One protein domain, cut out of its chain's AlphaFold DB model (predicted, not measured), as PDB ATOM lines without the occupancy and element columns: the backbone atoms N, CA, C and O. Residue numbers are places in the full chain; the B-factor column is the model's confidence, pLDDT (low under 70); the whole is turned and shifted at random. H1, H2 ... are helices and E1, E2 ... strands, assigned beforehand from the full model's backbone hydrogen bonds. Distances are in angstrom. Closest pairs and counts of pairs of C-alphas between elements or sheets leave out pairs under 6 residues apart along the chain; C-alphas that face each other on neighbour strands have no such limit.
ATOM      1  N   ALA A  17      87.455 101.614 110.842       90.69
ATOM      2  CA  ALA A  17      86.011 101.662 111.051       90.69
ATOM      3  C   ALA A  17      85.305 102.318 109.858       90.69
ATOM      4  O   ALA A  17      85.593 103.463 109.506       90.69
ATOM      5  N   TYR A  18      84.335 101.613 109.285       87.06
ATOM      6  CA  TYR A  18      83.483 102.091 108.201       87.06
ATOM      7  C   TYR A  18      82.090 102.319 108.764       87.06
ATOM      8  O   TYR A  18      81.415 101.369 109.159       87.06
ATOM      9  N   LYS A  19      81.674 103.585 108.838       89.69
ATOM     10  CA  LYS A  19      80.373 103.980 109.373       89.69
ATOM     11  C   LYS A  19      79.444 104.402 108.244       89.69
ATOM     12  O   LYS A  19      79.768 105.313 107.489       89.69
ATOM     13  N   THR A  20      78.268 103.796 108.204       86.44
ATOM     14  CA  THR A  20      77.182 104.139 107.288       86.44
ATOM     15  C   THR A  20      75.947 104.533 108.061       86.44
ATOM     16  O   THR A  20      75.597 103.907 109.059       86.44
ATOM     17  N   VAL A  21      75.308 105.604 107.606       90.19
ATOM     18  CA  VAL A  21      74.098 106.158 108.205       90.19
ATOM     19  C   VAL A  21      72.999 106.092 107.159       90.19
ATOM     20  O   VAL A  21      73.090 106.721 106.109       90.19
ATOM     21  N   VAL A  22      71.968 105.312 107.452       88.00
ATOM     22  CA  VAL A  22      70.788 105.127 106.619       88.00
ATOM     23  C   VAL A  22      69.661 105.936 107.240       88.00
ATOM     24  O   VAL A  22      69.210 105.643 108.345       88.00
ATOM     25  N   THR A  23      69.210 106.968 106.533       89.50
ATOM     26  CA  THR A  23      68.047 107.767 106.936       89.50
ATOM     27  C   THR A  23      66.855 107.380 106.060       89.50
ATOM     28  O   THR A  23      66.903 107.632 104.851       89.50
ATOM     29  N   PRO A  24      65.800 106.760 106.614       85.12
ATOM     30  CA  PRO A  24      64.646 106.366 105.822       85.12
ATOM     31  C   PRO A  24      63.865 107.603 105.352       85.12
ATOM     32  O   PRO A  24      63.567 108.505 106.131       85.12
ATOM     33  N   VAL A  25      63.514 107.640 104.064       83.06
ATOM     34  CA  VAL A  25      62.554 108.615 103.503       83.06
ATOM     35  C   VAL A  25      61.180 107.963 103.341       83.06
ATOM     36  O   VAL A  25      60.152 108.557 103.660       83.06
ATOM     37  N   LYS A  26      61.176 106.725 102.840       83.12
ATOM     38  CA  LYS A  26      60.015 105.844 102.738       83.12
ATOM     39  C   LYS A  26      60.513 104.405 102.836       83.12
ATOM     40  O   LYS A  26      61.039 103.879 101.860       83.12
ATOM     41  N   ALA A  27      60.379 103.825 104.017       82.31
ATOM     42  CA  ALA A  27      60.840 102.481 104.338       82.31
ATOM     43  C   ALA A  27      59.652 101.546 104.603       82.31
ATOM     44  O   ALA A  27      58.525 102.014 104.791       82.31
ATOM     45  N   ALA A  28      59.906 100.241 104.588       82.94
ATOM     46  CA  ALA A  28      58.925  99.226 104.953       82.94
ATOM     47  C   ALA A  28      58.784  99.079 106.474       82.94
ATOM     48  O   ALA A  28      57.661  98.975 106.962       82.94
ATOM     49  N   GLY A  29      59.896  99.133 107.213       83.31
ATOM     50  CA  GLY A  29      59.946  98.991 108.672       83.31
ATOM     51  C   GLY A  29      60.851  99.995 109.400       83.31
ATOM     52  O   GLY A  29      60.677 100.199 110.600       83.31
ATOM     53  N   LEU A  30      61.782 100.665 108.712       85.50
ATOM     54  CA  LEU A  30      62.639 101.693 109.314       85.50
ATOM     55  C   LEU A  30      61.870 102.998 109.567       85.50
ATOM     56  O   LEU A  30      61.576 103.762 108.647       85.50
ATOM     57  N   GLU A  31      61.618 103.301 110.837       88.69
ATOM     58  CA  GLU A  31      60.989 104.558 111.272       88.69
ATOM     59  C   GLU A  31      62.006 105.622 111.718       88.69
ATOM     60  O   GLU A  31      61.673 106.802 111.821       88.69
ATOM     61  N   ASP A  32      63.252 105.217 111.963       90.19
ATOM     62  CA  ASP A  32      64.344 106.078 112.426       90.19
ATOM     63  C   ASP A  32      65.658 105.741 111.701       90.19
ATOM     64  O   ASP A  32      65.758 104.798 110.914       90.19
ATOM     65  N   THR A  33      66.690 106.535 111.962       92.94
ATOM     66  CA  THR A  33      68.031 106.375 111.412       92.94
ATOM     67  C   THR A  33      68.648 105.055 111.866       92.94
ATOM     68  O   THR A  33      68.782 104.790 113.061       92.94
ATOM     69  N   LEU A  34      69.107 104.260 110.901       91.06
ATOM     70  CA  LEU A  34      69.956 103.098 111.131       91.06
ATOM     71  C   LEU A  34      71.421 103.509 110.956       91.06
ATOM     72  O   LEU A  34      71.806 104.090 109.944       91.06
ATOM     73  N   THR A  35      72.265 103.179 111.927       92.69
ATOM     74  CA  THR A  35      73.721 103.289 111.802       92.69
ATOM     75  C   THR A  35      74.336 101.897 111.743       92.69
ATOM     76  O   THR A  35      74.105 101.072 112.623       92.69
ATOM     77  N   VAL A  36      75.160 101.660 110.726       88.56
ATOM     78  CA  VAL A  36      75.946 100.438 110.542       88.56
ATOM     79  C   VAL A  36      77.420 100.799 110.681       88.56
ATOM     80  O   VAL A  36      77.912 101.664 109.961       88.56
ATOM     81  N   THR A  37      78.132 100.161 111.606       90.31
ATOM     82  CA  THR A  37      79.587 100.301 111.747       90.31
ATOM     83  C   THR A  37      80.247  98.952 111.530       90.31
ATOM     84  O   THR A  37      79.875  97.981 112.181       90.31
ATOM     85  N   VAL A  38      81.234  98.892 110.642       87.31
ATOM     86  CA  VAL A  38      81.986  97.672 110.327       87.31
ATOM     87  C   VAL A  38      83.463  97.898 110.607       87.31
ATOM     88  O   VAL A  38      83.989  98.972 110.302       87.31
ATOM     89  N   TRP A  39      84.132  96.892 111.170       89.06
ATOM     90  CA  TRP A  39      85.546  96.964 111.524       89.06
ATOM     91  C   TRP A  39      86.407  95.950 110.778       89.06
ATOM     92  O   TRP A  39      86.035  94.781 110.645       89.06
ATOM     93  N   TYR A  40      87.597  96.398 110.377       87.00
ATOM     94  CA  TYR A  40      88.625  95.580 109.739       87.00
ATOM     95  C   TYR A  40      90.017  95.877 110.309       87.00
ATOM     96  O   TYR A  40      90.289  96.992 110.752       87.00
ATOM     97  N   VAL A  41      90.924  94.898 110.272       88.94
ATOM     98  CA  VAL A  41      92.332  95.097 110.681       88.94
ATOM     99  C   VAL A  41      93.143  95.881 109.640       88.94
ATOM    100  O   VAL A  41      94.171  96.470 109.963       88.94
ATOM    101  N   SER A  42      92.674  95.907 108.392       87.00
ATOM    102  CA  SER A  42      93.269  96.607 107.252       87.00
ATOM    103  C   SER A  42      92.271  97.565 106.610       87.00
ATOM    104  O   SER A  42      91.064  97.469 106.823       87.00
ATOM    105  N   ASN A  43      92.784  98.498 105.806       83.50
ATOM    106  CA  ASN A  43      91.937  99.338 104.967       83.50
ATOM    107  C   ASN A  43      91.269  98.484 103.873       83.50
ATOM    108  O   ASN A  43      91.951  97.957 102.997       83.50
ATOM    109  N   GLU A  44      89.943  98.404 103.908       78.44
ATOM    110  CA  GLU A  44      89.094  97.686 102.966       78.44
ATOM    111  C   GLU A  44      88.247  98.652 102.128       78.44
ATOM    112  O   GLU A  44      87.099  98.966 102.452       78.44
ATOM    113  N   SER A  45      88.770  99.091 100.979       71.31
ATOM    114  CA  SER A  45      88.040  99.973 100.050       71.31
ATOM    115  C   SER A  45      86.699  99.386  99.585       71.31
ATOM    116  O   SER A  45      85.784 100.129  99.233       71.31
ATOM    117  N   ARG A  46      86.539  98.055  99.606       69.06
ATOM    118  CA  ARG A  46      85.262  97.400  99.287       69.06
ATOM    119  C   ARG A  46      84.190  97.654 100.346       69.06
ATOM    120  O   ARG A  46      83.033  97.784  99.972       69.06
ATOM    121  N   ALA A  47      84.558  97.794 101.620       72.31
ATOM    122  CA  ALA A  47      83.616  98.140 102.686       72.31
ATOM    123  C   ALA A  47      83.069  99.568 102.528       72.31
ATOM    124  O   ALA A  47      81.929  99.838 102.888       72.31
ATOM    125  N   PHE A  48      83.855 100.471 101.928       69.50
ATOM    126  CA  PHE A  48      83.386 101.804 101.545       69.50
ATOM    127  C   PHE A  48      82.378 101.759 100.386       69.50
ATOM    128  O   PHE A  48      81.391 102.486 100.400       69.50
ATOM    129  N   LEU A  49      82.612 100.900  99.390       69.56
ATOM    130  CA  LEU A  49      81.716 100.750  98.237       69.56
ATOM    131  C   LEU A  49      80.448  99.951  98.556       69.56
ATOM    132  O   LEU A  49      79.444 100.112  97.867       69.56
ATOM    133  N   TYR A  50      80.498  99.094  99.574       70.12
ATOM    134  CA  TYR A  50      79.389  98.235  99.965       70.12
ATOM    135  C   TYR A  50      79.223  98.133 101.486       70.12
ATOM    136  O   TYR A  50      79.390  97.059 102.073       70.12
ATOM    137  N   PRO A  51      78.865  99.225 102.166       61.78
ATOM    138  CA  PRO A  51      78.760  99.218 103.617       61.78
ATOM    139  C   PRO A  51      77.621  98.357 104.187       61.78
ATOM    140  O   PRO A  51      77.598  98.121 105.394       61.78
ATOM    141  N   TRP A  52      76.690  97.885 103.349       62.00
ATOM    142  CA  TRP A  52      75.653  96.910 103.713       62.00
ATOM    143  C   TRP A  52      75.868  95.537 103.051       62.00
ATOM    144  O   TRP A  52      75.013  94.687 103.227       62.00
ATOM    145  N   ASP A  53      76.934  95.272 102.280       58.69
ATOM    146  CA  ASP A  53      77.168  93.960 101.622       58.69
ATOM    147  C   ASP A  53      78.254  93.152 102.341       58.69
ATOM    148  O   ASP A  53      79.233  92.679 101.764       58.69
ATOM    149  N   VAL A  54      78.134  93.033 103.659       51.06
ATOM    150  CA  VAL A  54      79.115  92.301 104.460       51.06
ATOM    151  C   VAL A  54      78.557  90.937 104.812       51.06
ATOM    152  O   VAL A  54      78.410  90.649 105.988       51.06
ATOM    153  N   MET A  55      78.201  90.105 103.821       50.75
ATOM    154  CA  MET A  55      78.098  88.642 104.001       50.75
ATOM    155  C   MET A  55      77.480  88.221 105.358       50.75
ATOM    156  O   MET A  55      78.099  87.489 106.135       50.75
ATOM    157  N   TRP A  56      76.292  88.753 105.666       49.50
ATOM    158  CA  TRP A  56      75.866  89.237 106.997       49.50
ATOM    159  C   TRP A  56      76.063  88.321 108.209       49.50
ATOM    160  O   TRP A  56      76.124  88.804 109.334       49.50
ATOM    161  N   LEU A  57      76.202  87.014 108.017       50.62
ATOM    162  CA  LEU A  57      76.468  86.043 109.082       50.62
ATOM    163  C   LEU A  57      77.378  84.888 108.637       50.62
ATOM    164  O   LEU A  57      77.736  84.035 109.446       50.62
ATOM    165  N   SER A  58      77.796  84.842 107.371       47.22
ATOM    166  CA  SER A  58      78.607  83.737 106.835       47.22
ATOM    167  C   SER A  58      80.027  83.678 107.413       47.22
ATOM    168  O   SER A  58      80.662  82.628 107.346       47.22
ATOM    169  N   TYR A  59      80.494  84.757 108.049       45.56
ATOM    170  CA  TYR A  59      81.756  84.802 108.799       45.56
ATOM    171  C   TYR A  59      81.625  84.414 110.279       45.56
ATOM    172  O   TYR A  59      82.634  84.240 110.954       45.56
ATOM    173  N   ALA A  60      80.411  84.197 110.794       47.41
ATOM    174  CA  ALA A  60      80.201  83.662 112.140       47.41
ATOM    175  C   ALA A  60      80.323  82.122 112.183       47.41
ATOM    176  O   ALA A  60      79.733  81.465 113.041       47.41
ATOM    177  N   SER A  61      81.065  81.528 111.243       44.06
ATOM    178  CA  SER A  61      81.334  80.095 111.233       44.06
ATOM    179  C   SER A  61      82.582  79.793 112.068       44.06
ATOM    180  O   SER A  61      83.668  80.247 111.712       44.06
ATOM    181  N   PRO A  62      82.485  78.971 113.129       44.94
ATOM    182  CA  PRO A  62      83.647  78.555 113.918       44.94
ATOM    183  C   PRO A  62      84.617  77.643 113.149       44.94
ATOM    184  O   PRO A  62      85.678  77.300 113.662       44.94
ATOM    185  N   THR A  63      84.253  77.228 111.931       45.88
ATOM    186  CA  THR A  63      85.048  76.350 111.059       45.88
ATOM    187  C   THR A  63      85.224  76.914 109.645       45.88
ATOM    188  O   THR A  63      85.681  76.200 108.755       45.88
ATOM    189  N   GLY A  64      84.808  78.160 109.401       43.53
ATOM    190  CA  GLY A  64      84.808  78.771 108.075       43.53
ATOM    191  C   GLY A  64      86.141  79.431 107.753       43.53
ATOM    192  O   GLY A  64      86.544  80.390 108.400       43.53
ATOM    193  N   THR A  65      86.801  78.946 106.705       49.16
ATOM    194  CA  THR A  65      87.763  79.730 105.927       49.16
ATOM    195  C   THR A  65      87.179  81.094 105.565       49.16
ATOM    196  O   THR A  65      85.995  81.171 105.248       49.16
ATOM    197  N   THR A  66      88.056  82.096 105.459       51.50
ATOM    198  CA  THR A  66      87.867  83.426 104.847       51.50
ATOM    199  C   THR A  66      87.529  84.553 105.818       51.50
ATOM    200  O   THR A  66      86.386  84.902 106.024       51.50
ATOM    201  N   SER A  67      88.556  85.148 106.415       58.88
ATOM    202  CA  SER A  67      88.780  86.599 106.479       58.88
ATOM    203  C   SER A  67      89.576  86.883 107.744       58.88
ATOM    204  O   SER A  67      89.024  87.179 108.802       58.88
ATOM    205  N   ASP A  68      90.900  86.814 107.618       73.38
ATOM    206  CA  ASP A  68      91.837  87.238 108.665       73.38
ATOM    207  C   ASP A  68      91.808  88.765 108.865       73.38
ATOM    208  O   ASP A  68      92.638  89.315 109.580       73.38
ATOM    209  N   VAL A  69      90.863  89.462 108.218       80.88
ATOM    210  CA  VAL A  69      90.748  90.918 108.234       80.88
ATOM    211  C   VAL A  69      89.451  91.442 108.844       80.88
ATOM    212  O   VAL A  69      89.449  92.571 109.319       80.88
ATOM    213  N   PHE A  70      88.361  90.667 108.875       84.12
ATOM    214  CA  PHE A  70      87.063  91.121 109.398       84.12
ATOM    215  C   PHE A  70      86.978  91.009 110.925       84.12
ATOM    216  O   PHE A  70      87.053  89.906 111.470       84.12
ATOM    217  N   VAL A  71      86.737  92.137 111.599       87.44
ATOM    218  CA  VAL A  71      86.707  92.240 113.067       87.44
ATOM    219  C   VAL A  71      85.289  92.213 113.630       87.44
ATOM    220  O   VAL A  71      85.069  91.638 114.694       87.44
ATOM    221  N   GLY A  72      84.306  92.811 112.961       85.50
ATOM    222  CA  GLY A  72      82.939  92.815 113.476       85.50
ATOM    223  C   GLY A  72      82.019  93.841 112.837       85.50
ATOM    224  O   GLY A  72      82.425  94.623 111.977       85.50
ATOM    225  N   ILE A  73      80.775  93.840 113.306       88.00
ATOM    226  CA  ILE A  73      79.711  94.754 112.894       88.00
ATOM    227  C   ILE A  73      78.916  95.221 114.114       88.00
ATOM    228  O   ILE A  73      78.644  94.442 115.028       88.00
ATOM    229  N   LYS A  74      78.513  96.490 114.107       91.00
ATOM    230  CA  LYS A  74      77.554  97.078 115.039       91.00
ATOM    231  C   LYS A  74      76.413  97.729 114.275       91.00
ATOM    232  O   LYS A  74      76.639  98.509 113.353       91.00
ATOM    233  N   LEU A  75      75.201  97.433 114.716       90.88
ATOM    234  CA  LEU A  75      73.958  98.032 114.257       90.88
ATOM    235  C   LEU A  75      73.370  98.869 115.385       90.88
ATOM    236  O   LEU A  75      73.318  98.414 116.527       90.88
ATOM    237  N   GLU A  76      72.933 100.082 115.072       93.69
ATOM    238  CA  GLU A  76      72.269 100.987 116.012       93.69
ATOM    239  C   GLU A  76      70.989 101.519 115.365       93.69
ATOM    240  O   GLU A  76      71.045 102.120 114.291       93.69
ATOM    241  N   TYR A  77      69.845 101.283 116.008       92.62
ATOM    242  CA  TYR A  77      68.519 101.636 115.496       92.62
ATOM    243  C   TYR A  77      67.537 101.841 116.655       92.62
ATOM    244  O   TYR A  77      67.502 101.033 117.581       92.62
ATOM    245  N   GLY A  78      66.757 102.929 116.642       89.19
ATOM    246  CA  GLY A  78      65.705 103.175 117.643       89.19
ATOM    247  C   GLY A  78      66.198 103.199 119.099       89.19
ATOM    248  O   GLY A  78      65.495 102.763 120.009       89.19
ATOM    249  N   GLY A  79      67.442 103.634 119.334       90.31
ATOM    250  CA  GLY A  79      68.089 103.604 120.655       90.31
ATOM    251  C   GLY A  79      68.556 102.216 121.121       90.31
ATOM    252  O   GLY A  79      69.146 102.106 122.196       90.31
ATOM    253  N   LYS A  80      68.328 101.168 120.323       93.12
ATOM    254  CA  LYS A  80      68.858  99.818 120.523       93.12
ATOM    255  C   LYS A  80      70.177  99.654 119.769       93.12
ATOM    256  O   LYS A  80      70.443 100.345 118.783       93.12
ATOM    257  N   SER A  81      70.993  98.704 120.213       94.19
ATOM    258  CA  SER A  81      72.197  98.311 119.486       94.19
ATOM    259  C   SER A  81      72.410  96.813 119.520       94.19
ATOM    260  O   SER A  81      72.141  96.178 120.540       94.19
ATOM    261  N   PHE A  82      72.987  96.291 118.450       90.94
ATOM    262  CA  PHE A  82      73.428  94.914 118.340       90.94
ATOM    263  C   PHE A  82      74.850  94.869 117.788       90.94
ATOM    264  O   PHE A  82      75.171  95.598 116.853       90.94
ATOM    265  N   THR A  83      75.720  94.051 118.375       90.88
ATOM    266  CA  THR A  83      77.131  93.936 117.986       90.88
ATOM    267  C   THR A  83      77.536  92.476 117.836       90.88
ATOM    268  O   THR A  83      77.231  91.648 118.695       90.88
ATOM    269  N   VAL A  84      78.279  92.187 116.768       87.44
ATOM    270  CA  VAL A  84      78.996  90.924 116.563       87.44
ATOM    271  C   VAL A  84      80.473  91.224 116.411       87.44
ATOM    272  O   VAL A  84      80.846  92.049 115.577       87.44
ATOM    273  N   THR A  85      81.321  90.522 117.156       87.50
ATOM    274  CA  THR A  85      82.774  90.578 116.970       87.50
ATOM    275  C   THR A  85      83.345  89.204 116.647       87.50
ATOM    276  O   THR A  85      82.960  88.184 117.221       87.50
ATOM    277  N   ASN A  86      84.275  89.188 115.697       84.81
ATOM    278  CA  ASN A  86      85.053  88.040 115.273       84.81
ATOM    279  C   ASN A  86      86.482  88.177 115.827       84.81
ATOM    280  O   ASN A  86      87.223  89.050 115.379       84.81
ATOM    281  N   PRO A  87      86.895  87.328 116.781       86.00
ATOM    282  CA  PRO A  87      88.241  87.391 117.345       86.00
ATOM    283  C   PRO A  87      89.320  86.791 116.431       86.00
ATOM    284  O   PRO A  87      90.502  87.008 116.686       86.00
ATOM    285  N   ASN A  88      88.946  86.047 115.381       82.56
ATOM    286  CA  ASN A  88      89.883  85.279 114.557       82.56
ATOM    287  C   ASN A  88      91.055  86.090 113.957       82.56
ATOM    288  O   ASN A  88      92.162  85.551 113.949       82.56
ATOM    289  N   PRO A  89      90.888  87.360 113.523       84.69
ATOM    290  CA  PRO A  89      92.008  88.182 113.051       84.69
ATOM    291  C   PRO A  89      93.133  88.384 114.078       84.69
ATOM    292  O   PRO A  89      94.273  88.633 113.701       84.69
ATOM    293  N   PHE A  90      92.824  88.282 115.373       86.69
ATOM    294  CA  PHE A  90      93.773  88.526 116.463       86.69
ATOM    295  C   PHE A  90      94.167  87.242 117.189       86.69
ATOM    296  O   PHE A  90      95.313  87.077 117.606       86.69
ATOM    297  N   GLN A  91      93.213  86.327 117.356       85.50
ATOM    298  CA  GLN A  91      93.407  85.081 118.078       85.50
ATOM    299  C   GLN A  91      92.492  83.984 117.526       85.50
ATOM    300  O   GLN A  91      91.267  84.025 117.662       85.50
ATOM    301  N   SER A  92      93.111  82.957 116.949       81.12
ATOM    302  CA  SER A  92      92.407  81.789 116.424       81.12
ATOM    303  C   SER A  92      91.854  80.888 117.536       81.12
ATOM    304  O   SER A  92      92.299  80.914 118.686       81.12
ATOM    305  N   GLY A  93      90.857  80.066 117.192       78.00
ATOM    306  CA  GLY A  93      90.242  79.110 118.125       78.00
ATOM    307  C   GLY A  93      89.270  79.733 119.135       78.00
ATOM    308  O   GLY A  93      88.860  79.060 120.082       78.00
ATOM    309  N   LEU A  94      88.897  81.000 118.934       82.69
ATOM    310  CA  LEU A  94      87.865  81.688 119.700       82.69
ATOM    311  C   LEU A  94      86.570  81.820 118.884       82.69
ATOM    312  O   LEU A  94      86.588  82.146 117.701       82.69
ATOM    313  N   PHE A  95      85.434  81.604 119.542       82.75
ATOM    314  CA  PHE A  95      84.106  81.843 118.980       82.75
ATOM    315  C   PHE A  95      83.765  83.338 118.926       82.75
ATOM    316  O   PHE A  95      84.136  84.050 119.874       82.75
ATOM    317  N   PRO A  96      82.975  83.773 117.919       84.31
ATOM    318  CA  PRO A  96      82.400  85.111 117.867       84.31
ATOM    319  C   PRO A  96      81.659  85.491 119.151       84.31
ATOM    320  O   PRO A  96      81.089  84.640 119.843       84.31
ATOM    321  N   TYR A  97      81.670  86.782 119.463       85.69
ATOM    322  CA  TYR A  97      80.933  87.355 120.580       85.69
ATOM    323  C   TYR A  97      79.759  88.185 120.067       85.69
ATOM    324  O   TYR A  97      79.864  88.870 119.052       85.69
ATOM    325  N   PHE A  98      78.640  88.091 120.780       88.19
ATOM    326  CA  PHE A  98      77.385  88.752 120.452       88.19
ATOM    327  C   PHE A  98      76.929  89.562 121.665       88.19
ATOM    328  O   PHE A  98      76.900  89.037 122.783       88.19
ATOM    329  N   GLU A  99      76.555  90.816 121.441       90.06
ATOM    330  CA  GLU A  99      76.110  91.740 122.481       90.06
ATOM    331  C   GLU A  99      74.928  92.583 121.997       90.06
ATOM    332  O   GLU A  99      74.857  92.967 120.830       90.06
ATOM    333  N   GLY A 100      74.018  92.904 122.915       90.94
ATOM    334  CA  GLY A 100      72.897  93.799 122.652       90.94
ATOM    335  C   GLY A 100      71.618  93.088 122.215       90.94
ATOM    336  O   GLY A 100      71.405  91.912 122.514       90.94
ATOM    337  N   ASP A 101      70.742  93.843 121.559       89.81
ATOM    338  CA  ASP A 101      69.377  93.432 121.236       89.81
ATOM    339  C   ASP A 101      69.304  92.758 119.860       89.81
ATOM    340  O   ASP A 101      69.425  93.406 118.824       89.81
ATOM    341  N   GLN A 102      69.086  91.442 119.849       81.12
ATOM    342  CA  GLN A 102      68.983  90.655 118.615       81.12
ATOM    343  C   GLN A 102      67.738  90.987 117.783       81.12
ATOM    344  O   GLN A 102      67.725  90.698 116.586       81.12
ATOM    345  N   GLU A 103      66.711  91.606 118.376       84.94
ATOM    346  CA  GLU A 103      65.504  92.019 117.654       84.94
ATOM    347  C   GLU A 103      65.809  93.097 116.614       84.94
ATOM    348  O   GLU A 103      65.133  93.141 115.591       84.94
ATOM    349  N   VAL A 104      66.888  93.872 116.809       84.00
ATOM    350  CA  VAL A 104      67.313  94.921 115.872       84.00
ATOM    351  C   VAL A 104      67.408  94.387 114.449       84.00
ATOM    352  O   VAL A 104      66.963  95.074 113.544       84.00
ATOM    353  N   PHE A 105      67.931  93.176 114.231       78.94
ATOM    354  CA  PHE A 105      68.004  92.602 112.883       78.94
ATOM    355  C   PHE A 105      66.636  92.332 112.271       78.94
ATOM    356  O   PHE A 105      66.440  92.614 111.093       78.94
ATOM    357  N   ASN A 106      65.710  91.772 113.049       79.06
ATOM    358  CA  ASN A 106      64.372  91.460 112.558       79.06
ATOM    359  C   ASN A 106      63.632  92.741 112.170       79.06
ATOM    360  O   ASN A 106      62.962  92.757 111.141       79.06
ATOM    361  N   ASP A 107      63.819  93.807 112.951       82.44
ATOM    362  CA  ASP A 107      63.188  95.108 112.726       82.44
ATOM    363  C   ASP A 107      63.646  95.772 111.414       82.44
ATOM    364  O   ASP A 107      62.896  96.548 110.828       82.44
ATOM    365  N   ILE A 108      64.860  95.470 110.934       84.38
ATOM    366  CA  ILE A 108      65.469  96.162 109.783       84.38
ATOM    367  C   ILE A 108      65.672  95.277 108.540       84.38
ATOM    368  O   ILE A 108      66.032  95.789 107.482       84.38
ATOM    369  N   ASN A 109      65.479  93.956 108.642       81.94
ATOM    370  CA  ASN A 109      65.876  92.978 107.615       81.94
ATOM    371  C   ASN A 109      65.290  93.260 106.222       81.94
ATOM    372  O   ASN A 109      65.992  93.149 105.218       81.94
TER     373      ASN A 109
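AT A GLANCE: This is residues 17 to 109 of the 236 residues of an uncharacterized protein of Thermococcus sp. P6 (UniProt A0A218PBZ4). A single twisted wall of five antiparallel strands, with H2 across one face near one end of the strands; the long link of residues 50 to 69 loops over that same face, and the other face is bare. The small helix H1 only grazes the sheet, nearest to the edge strand E1, and the long links E1 to E2 and E4 to E5 reach past opposite ends of the wall. The printed part has 93 residues, with five named strands and two named helices in the order E1 E2 H1 E3 E4 E5 H2, and the sheet runs E1 - E2 - E3 - E4 - E5. The class is mixed, helices and strands, with 43 residues, under half, in named elements. The whole is compact, with a radius of gyration of the C-alphas of 13.7 A and spans of 41 by 27 by 18 A.

IN THESE COORDINATES: E3, residues 70 to 77, is the longest strand at 22.2 A. Beside it are E2, residues 34 to 40, 20.2 A, and E4, residues 80 to 85, 17.1 A. The edge strands are E1, residues 17 to 22, 16.2 A, beginning at C-alpha 17 (86.011, 101.662, 111.051), and E5, residues 97 to 100, 10.5 A. H1 is residues 45 to 49, 6.6 A, and H2 is residues 103 to 109, 10.1 A, ending at C-alpha 109 (65.876, 92.978, 107.615).

HOW THE PARTS SIT: The sheet is twisted: its C-alphas lie up to 4.1 A off the best plane. E2 and E3 are antiparallel at 169 degrees, with N 37 and O 74 2.8 A apart, within hydrogen-bond range. E1 and E2 form a hairpin at 163 degrees, with N 20 and O 36 at 2.8 A. E3, E4 and E5 form a meander, each strand the antiparallel neighbour of the one before. The hairpin E3 and E4 has N 75 and O 82 at 2.8 A; the hairpin E4 and E5 has N 83 and O 99 at 2.8 A. H2 is on the sheet at a height over the sheet of 9.0 A. It lies only just over E3, with 3 of its 7 C-alphas falling there, and runs across the strands, at 83 degrees to E3 on the local plane. Its closest C-alphas to E4 are those of Val 104 and Phe 82, 6.6 A. H1 only grazes the sheet with residues 45 to 48; its closest C-alphas to E1 are those of Phe 48 and Tyr 18, 6.7 A. H1 and H2 are apart. In both helices every O i to N i+4 pair is within hydrogen-bond range.

THE WHOLE: The outline is elongated, but only just, and the two C-alphas farthest apart, those of Lys 26 and Gly 93, are 43.2 A apart. The printed part has no cut. The links E1 to E2, H1 to E3 and E4 to E5 are long, with 11, 20 and 11 residues. The mean pLDDT of the printed part is 78.9; residue 46, residues 48 to 49 and residues 51 to 67 are under 70.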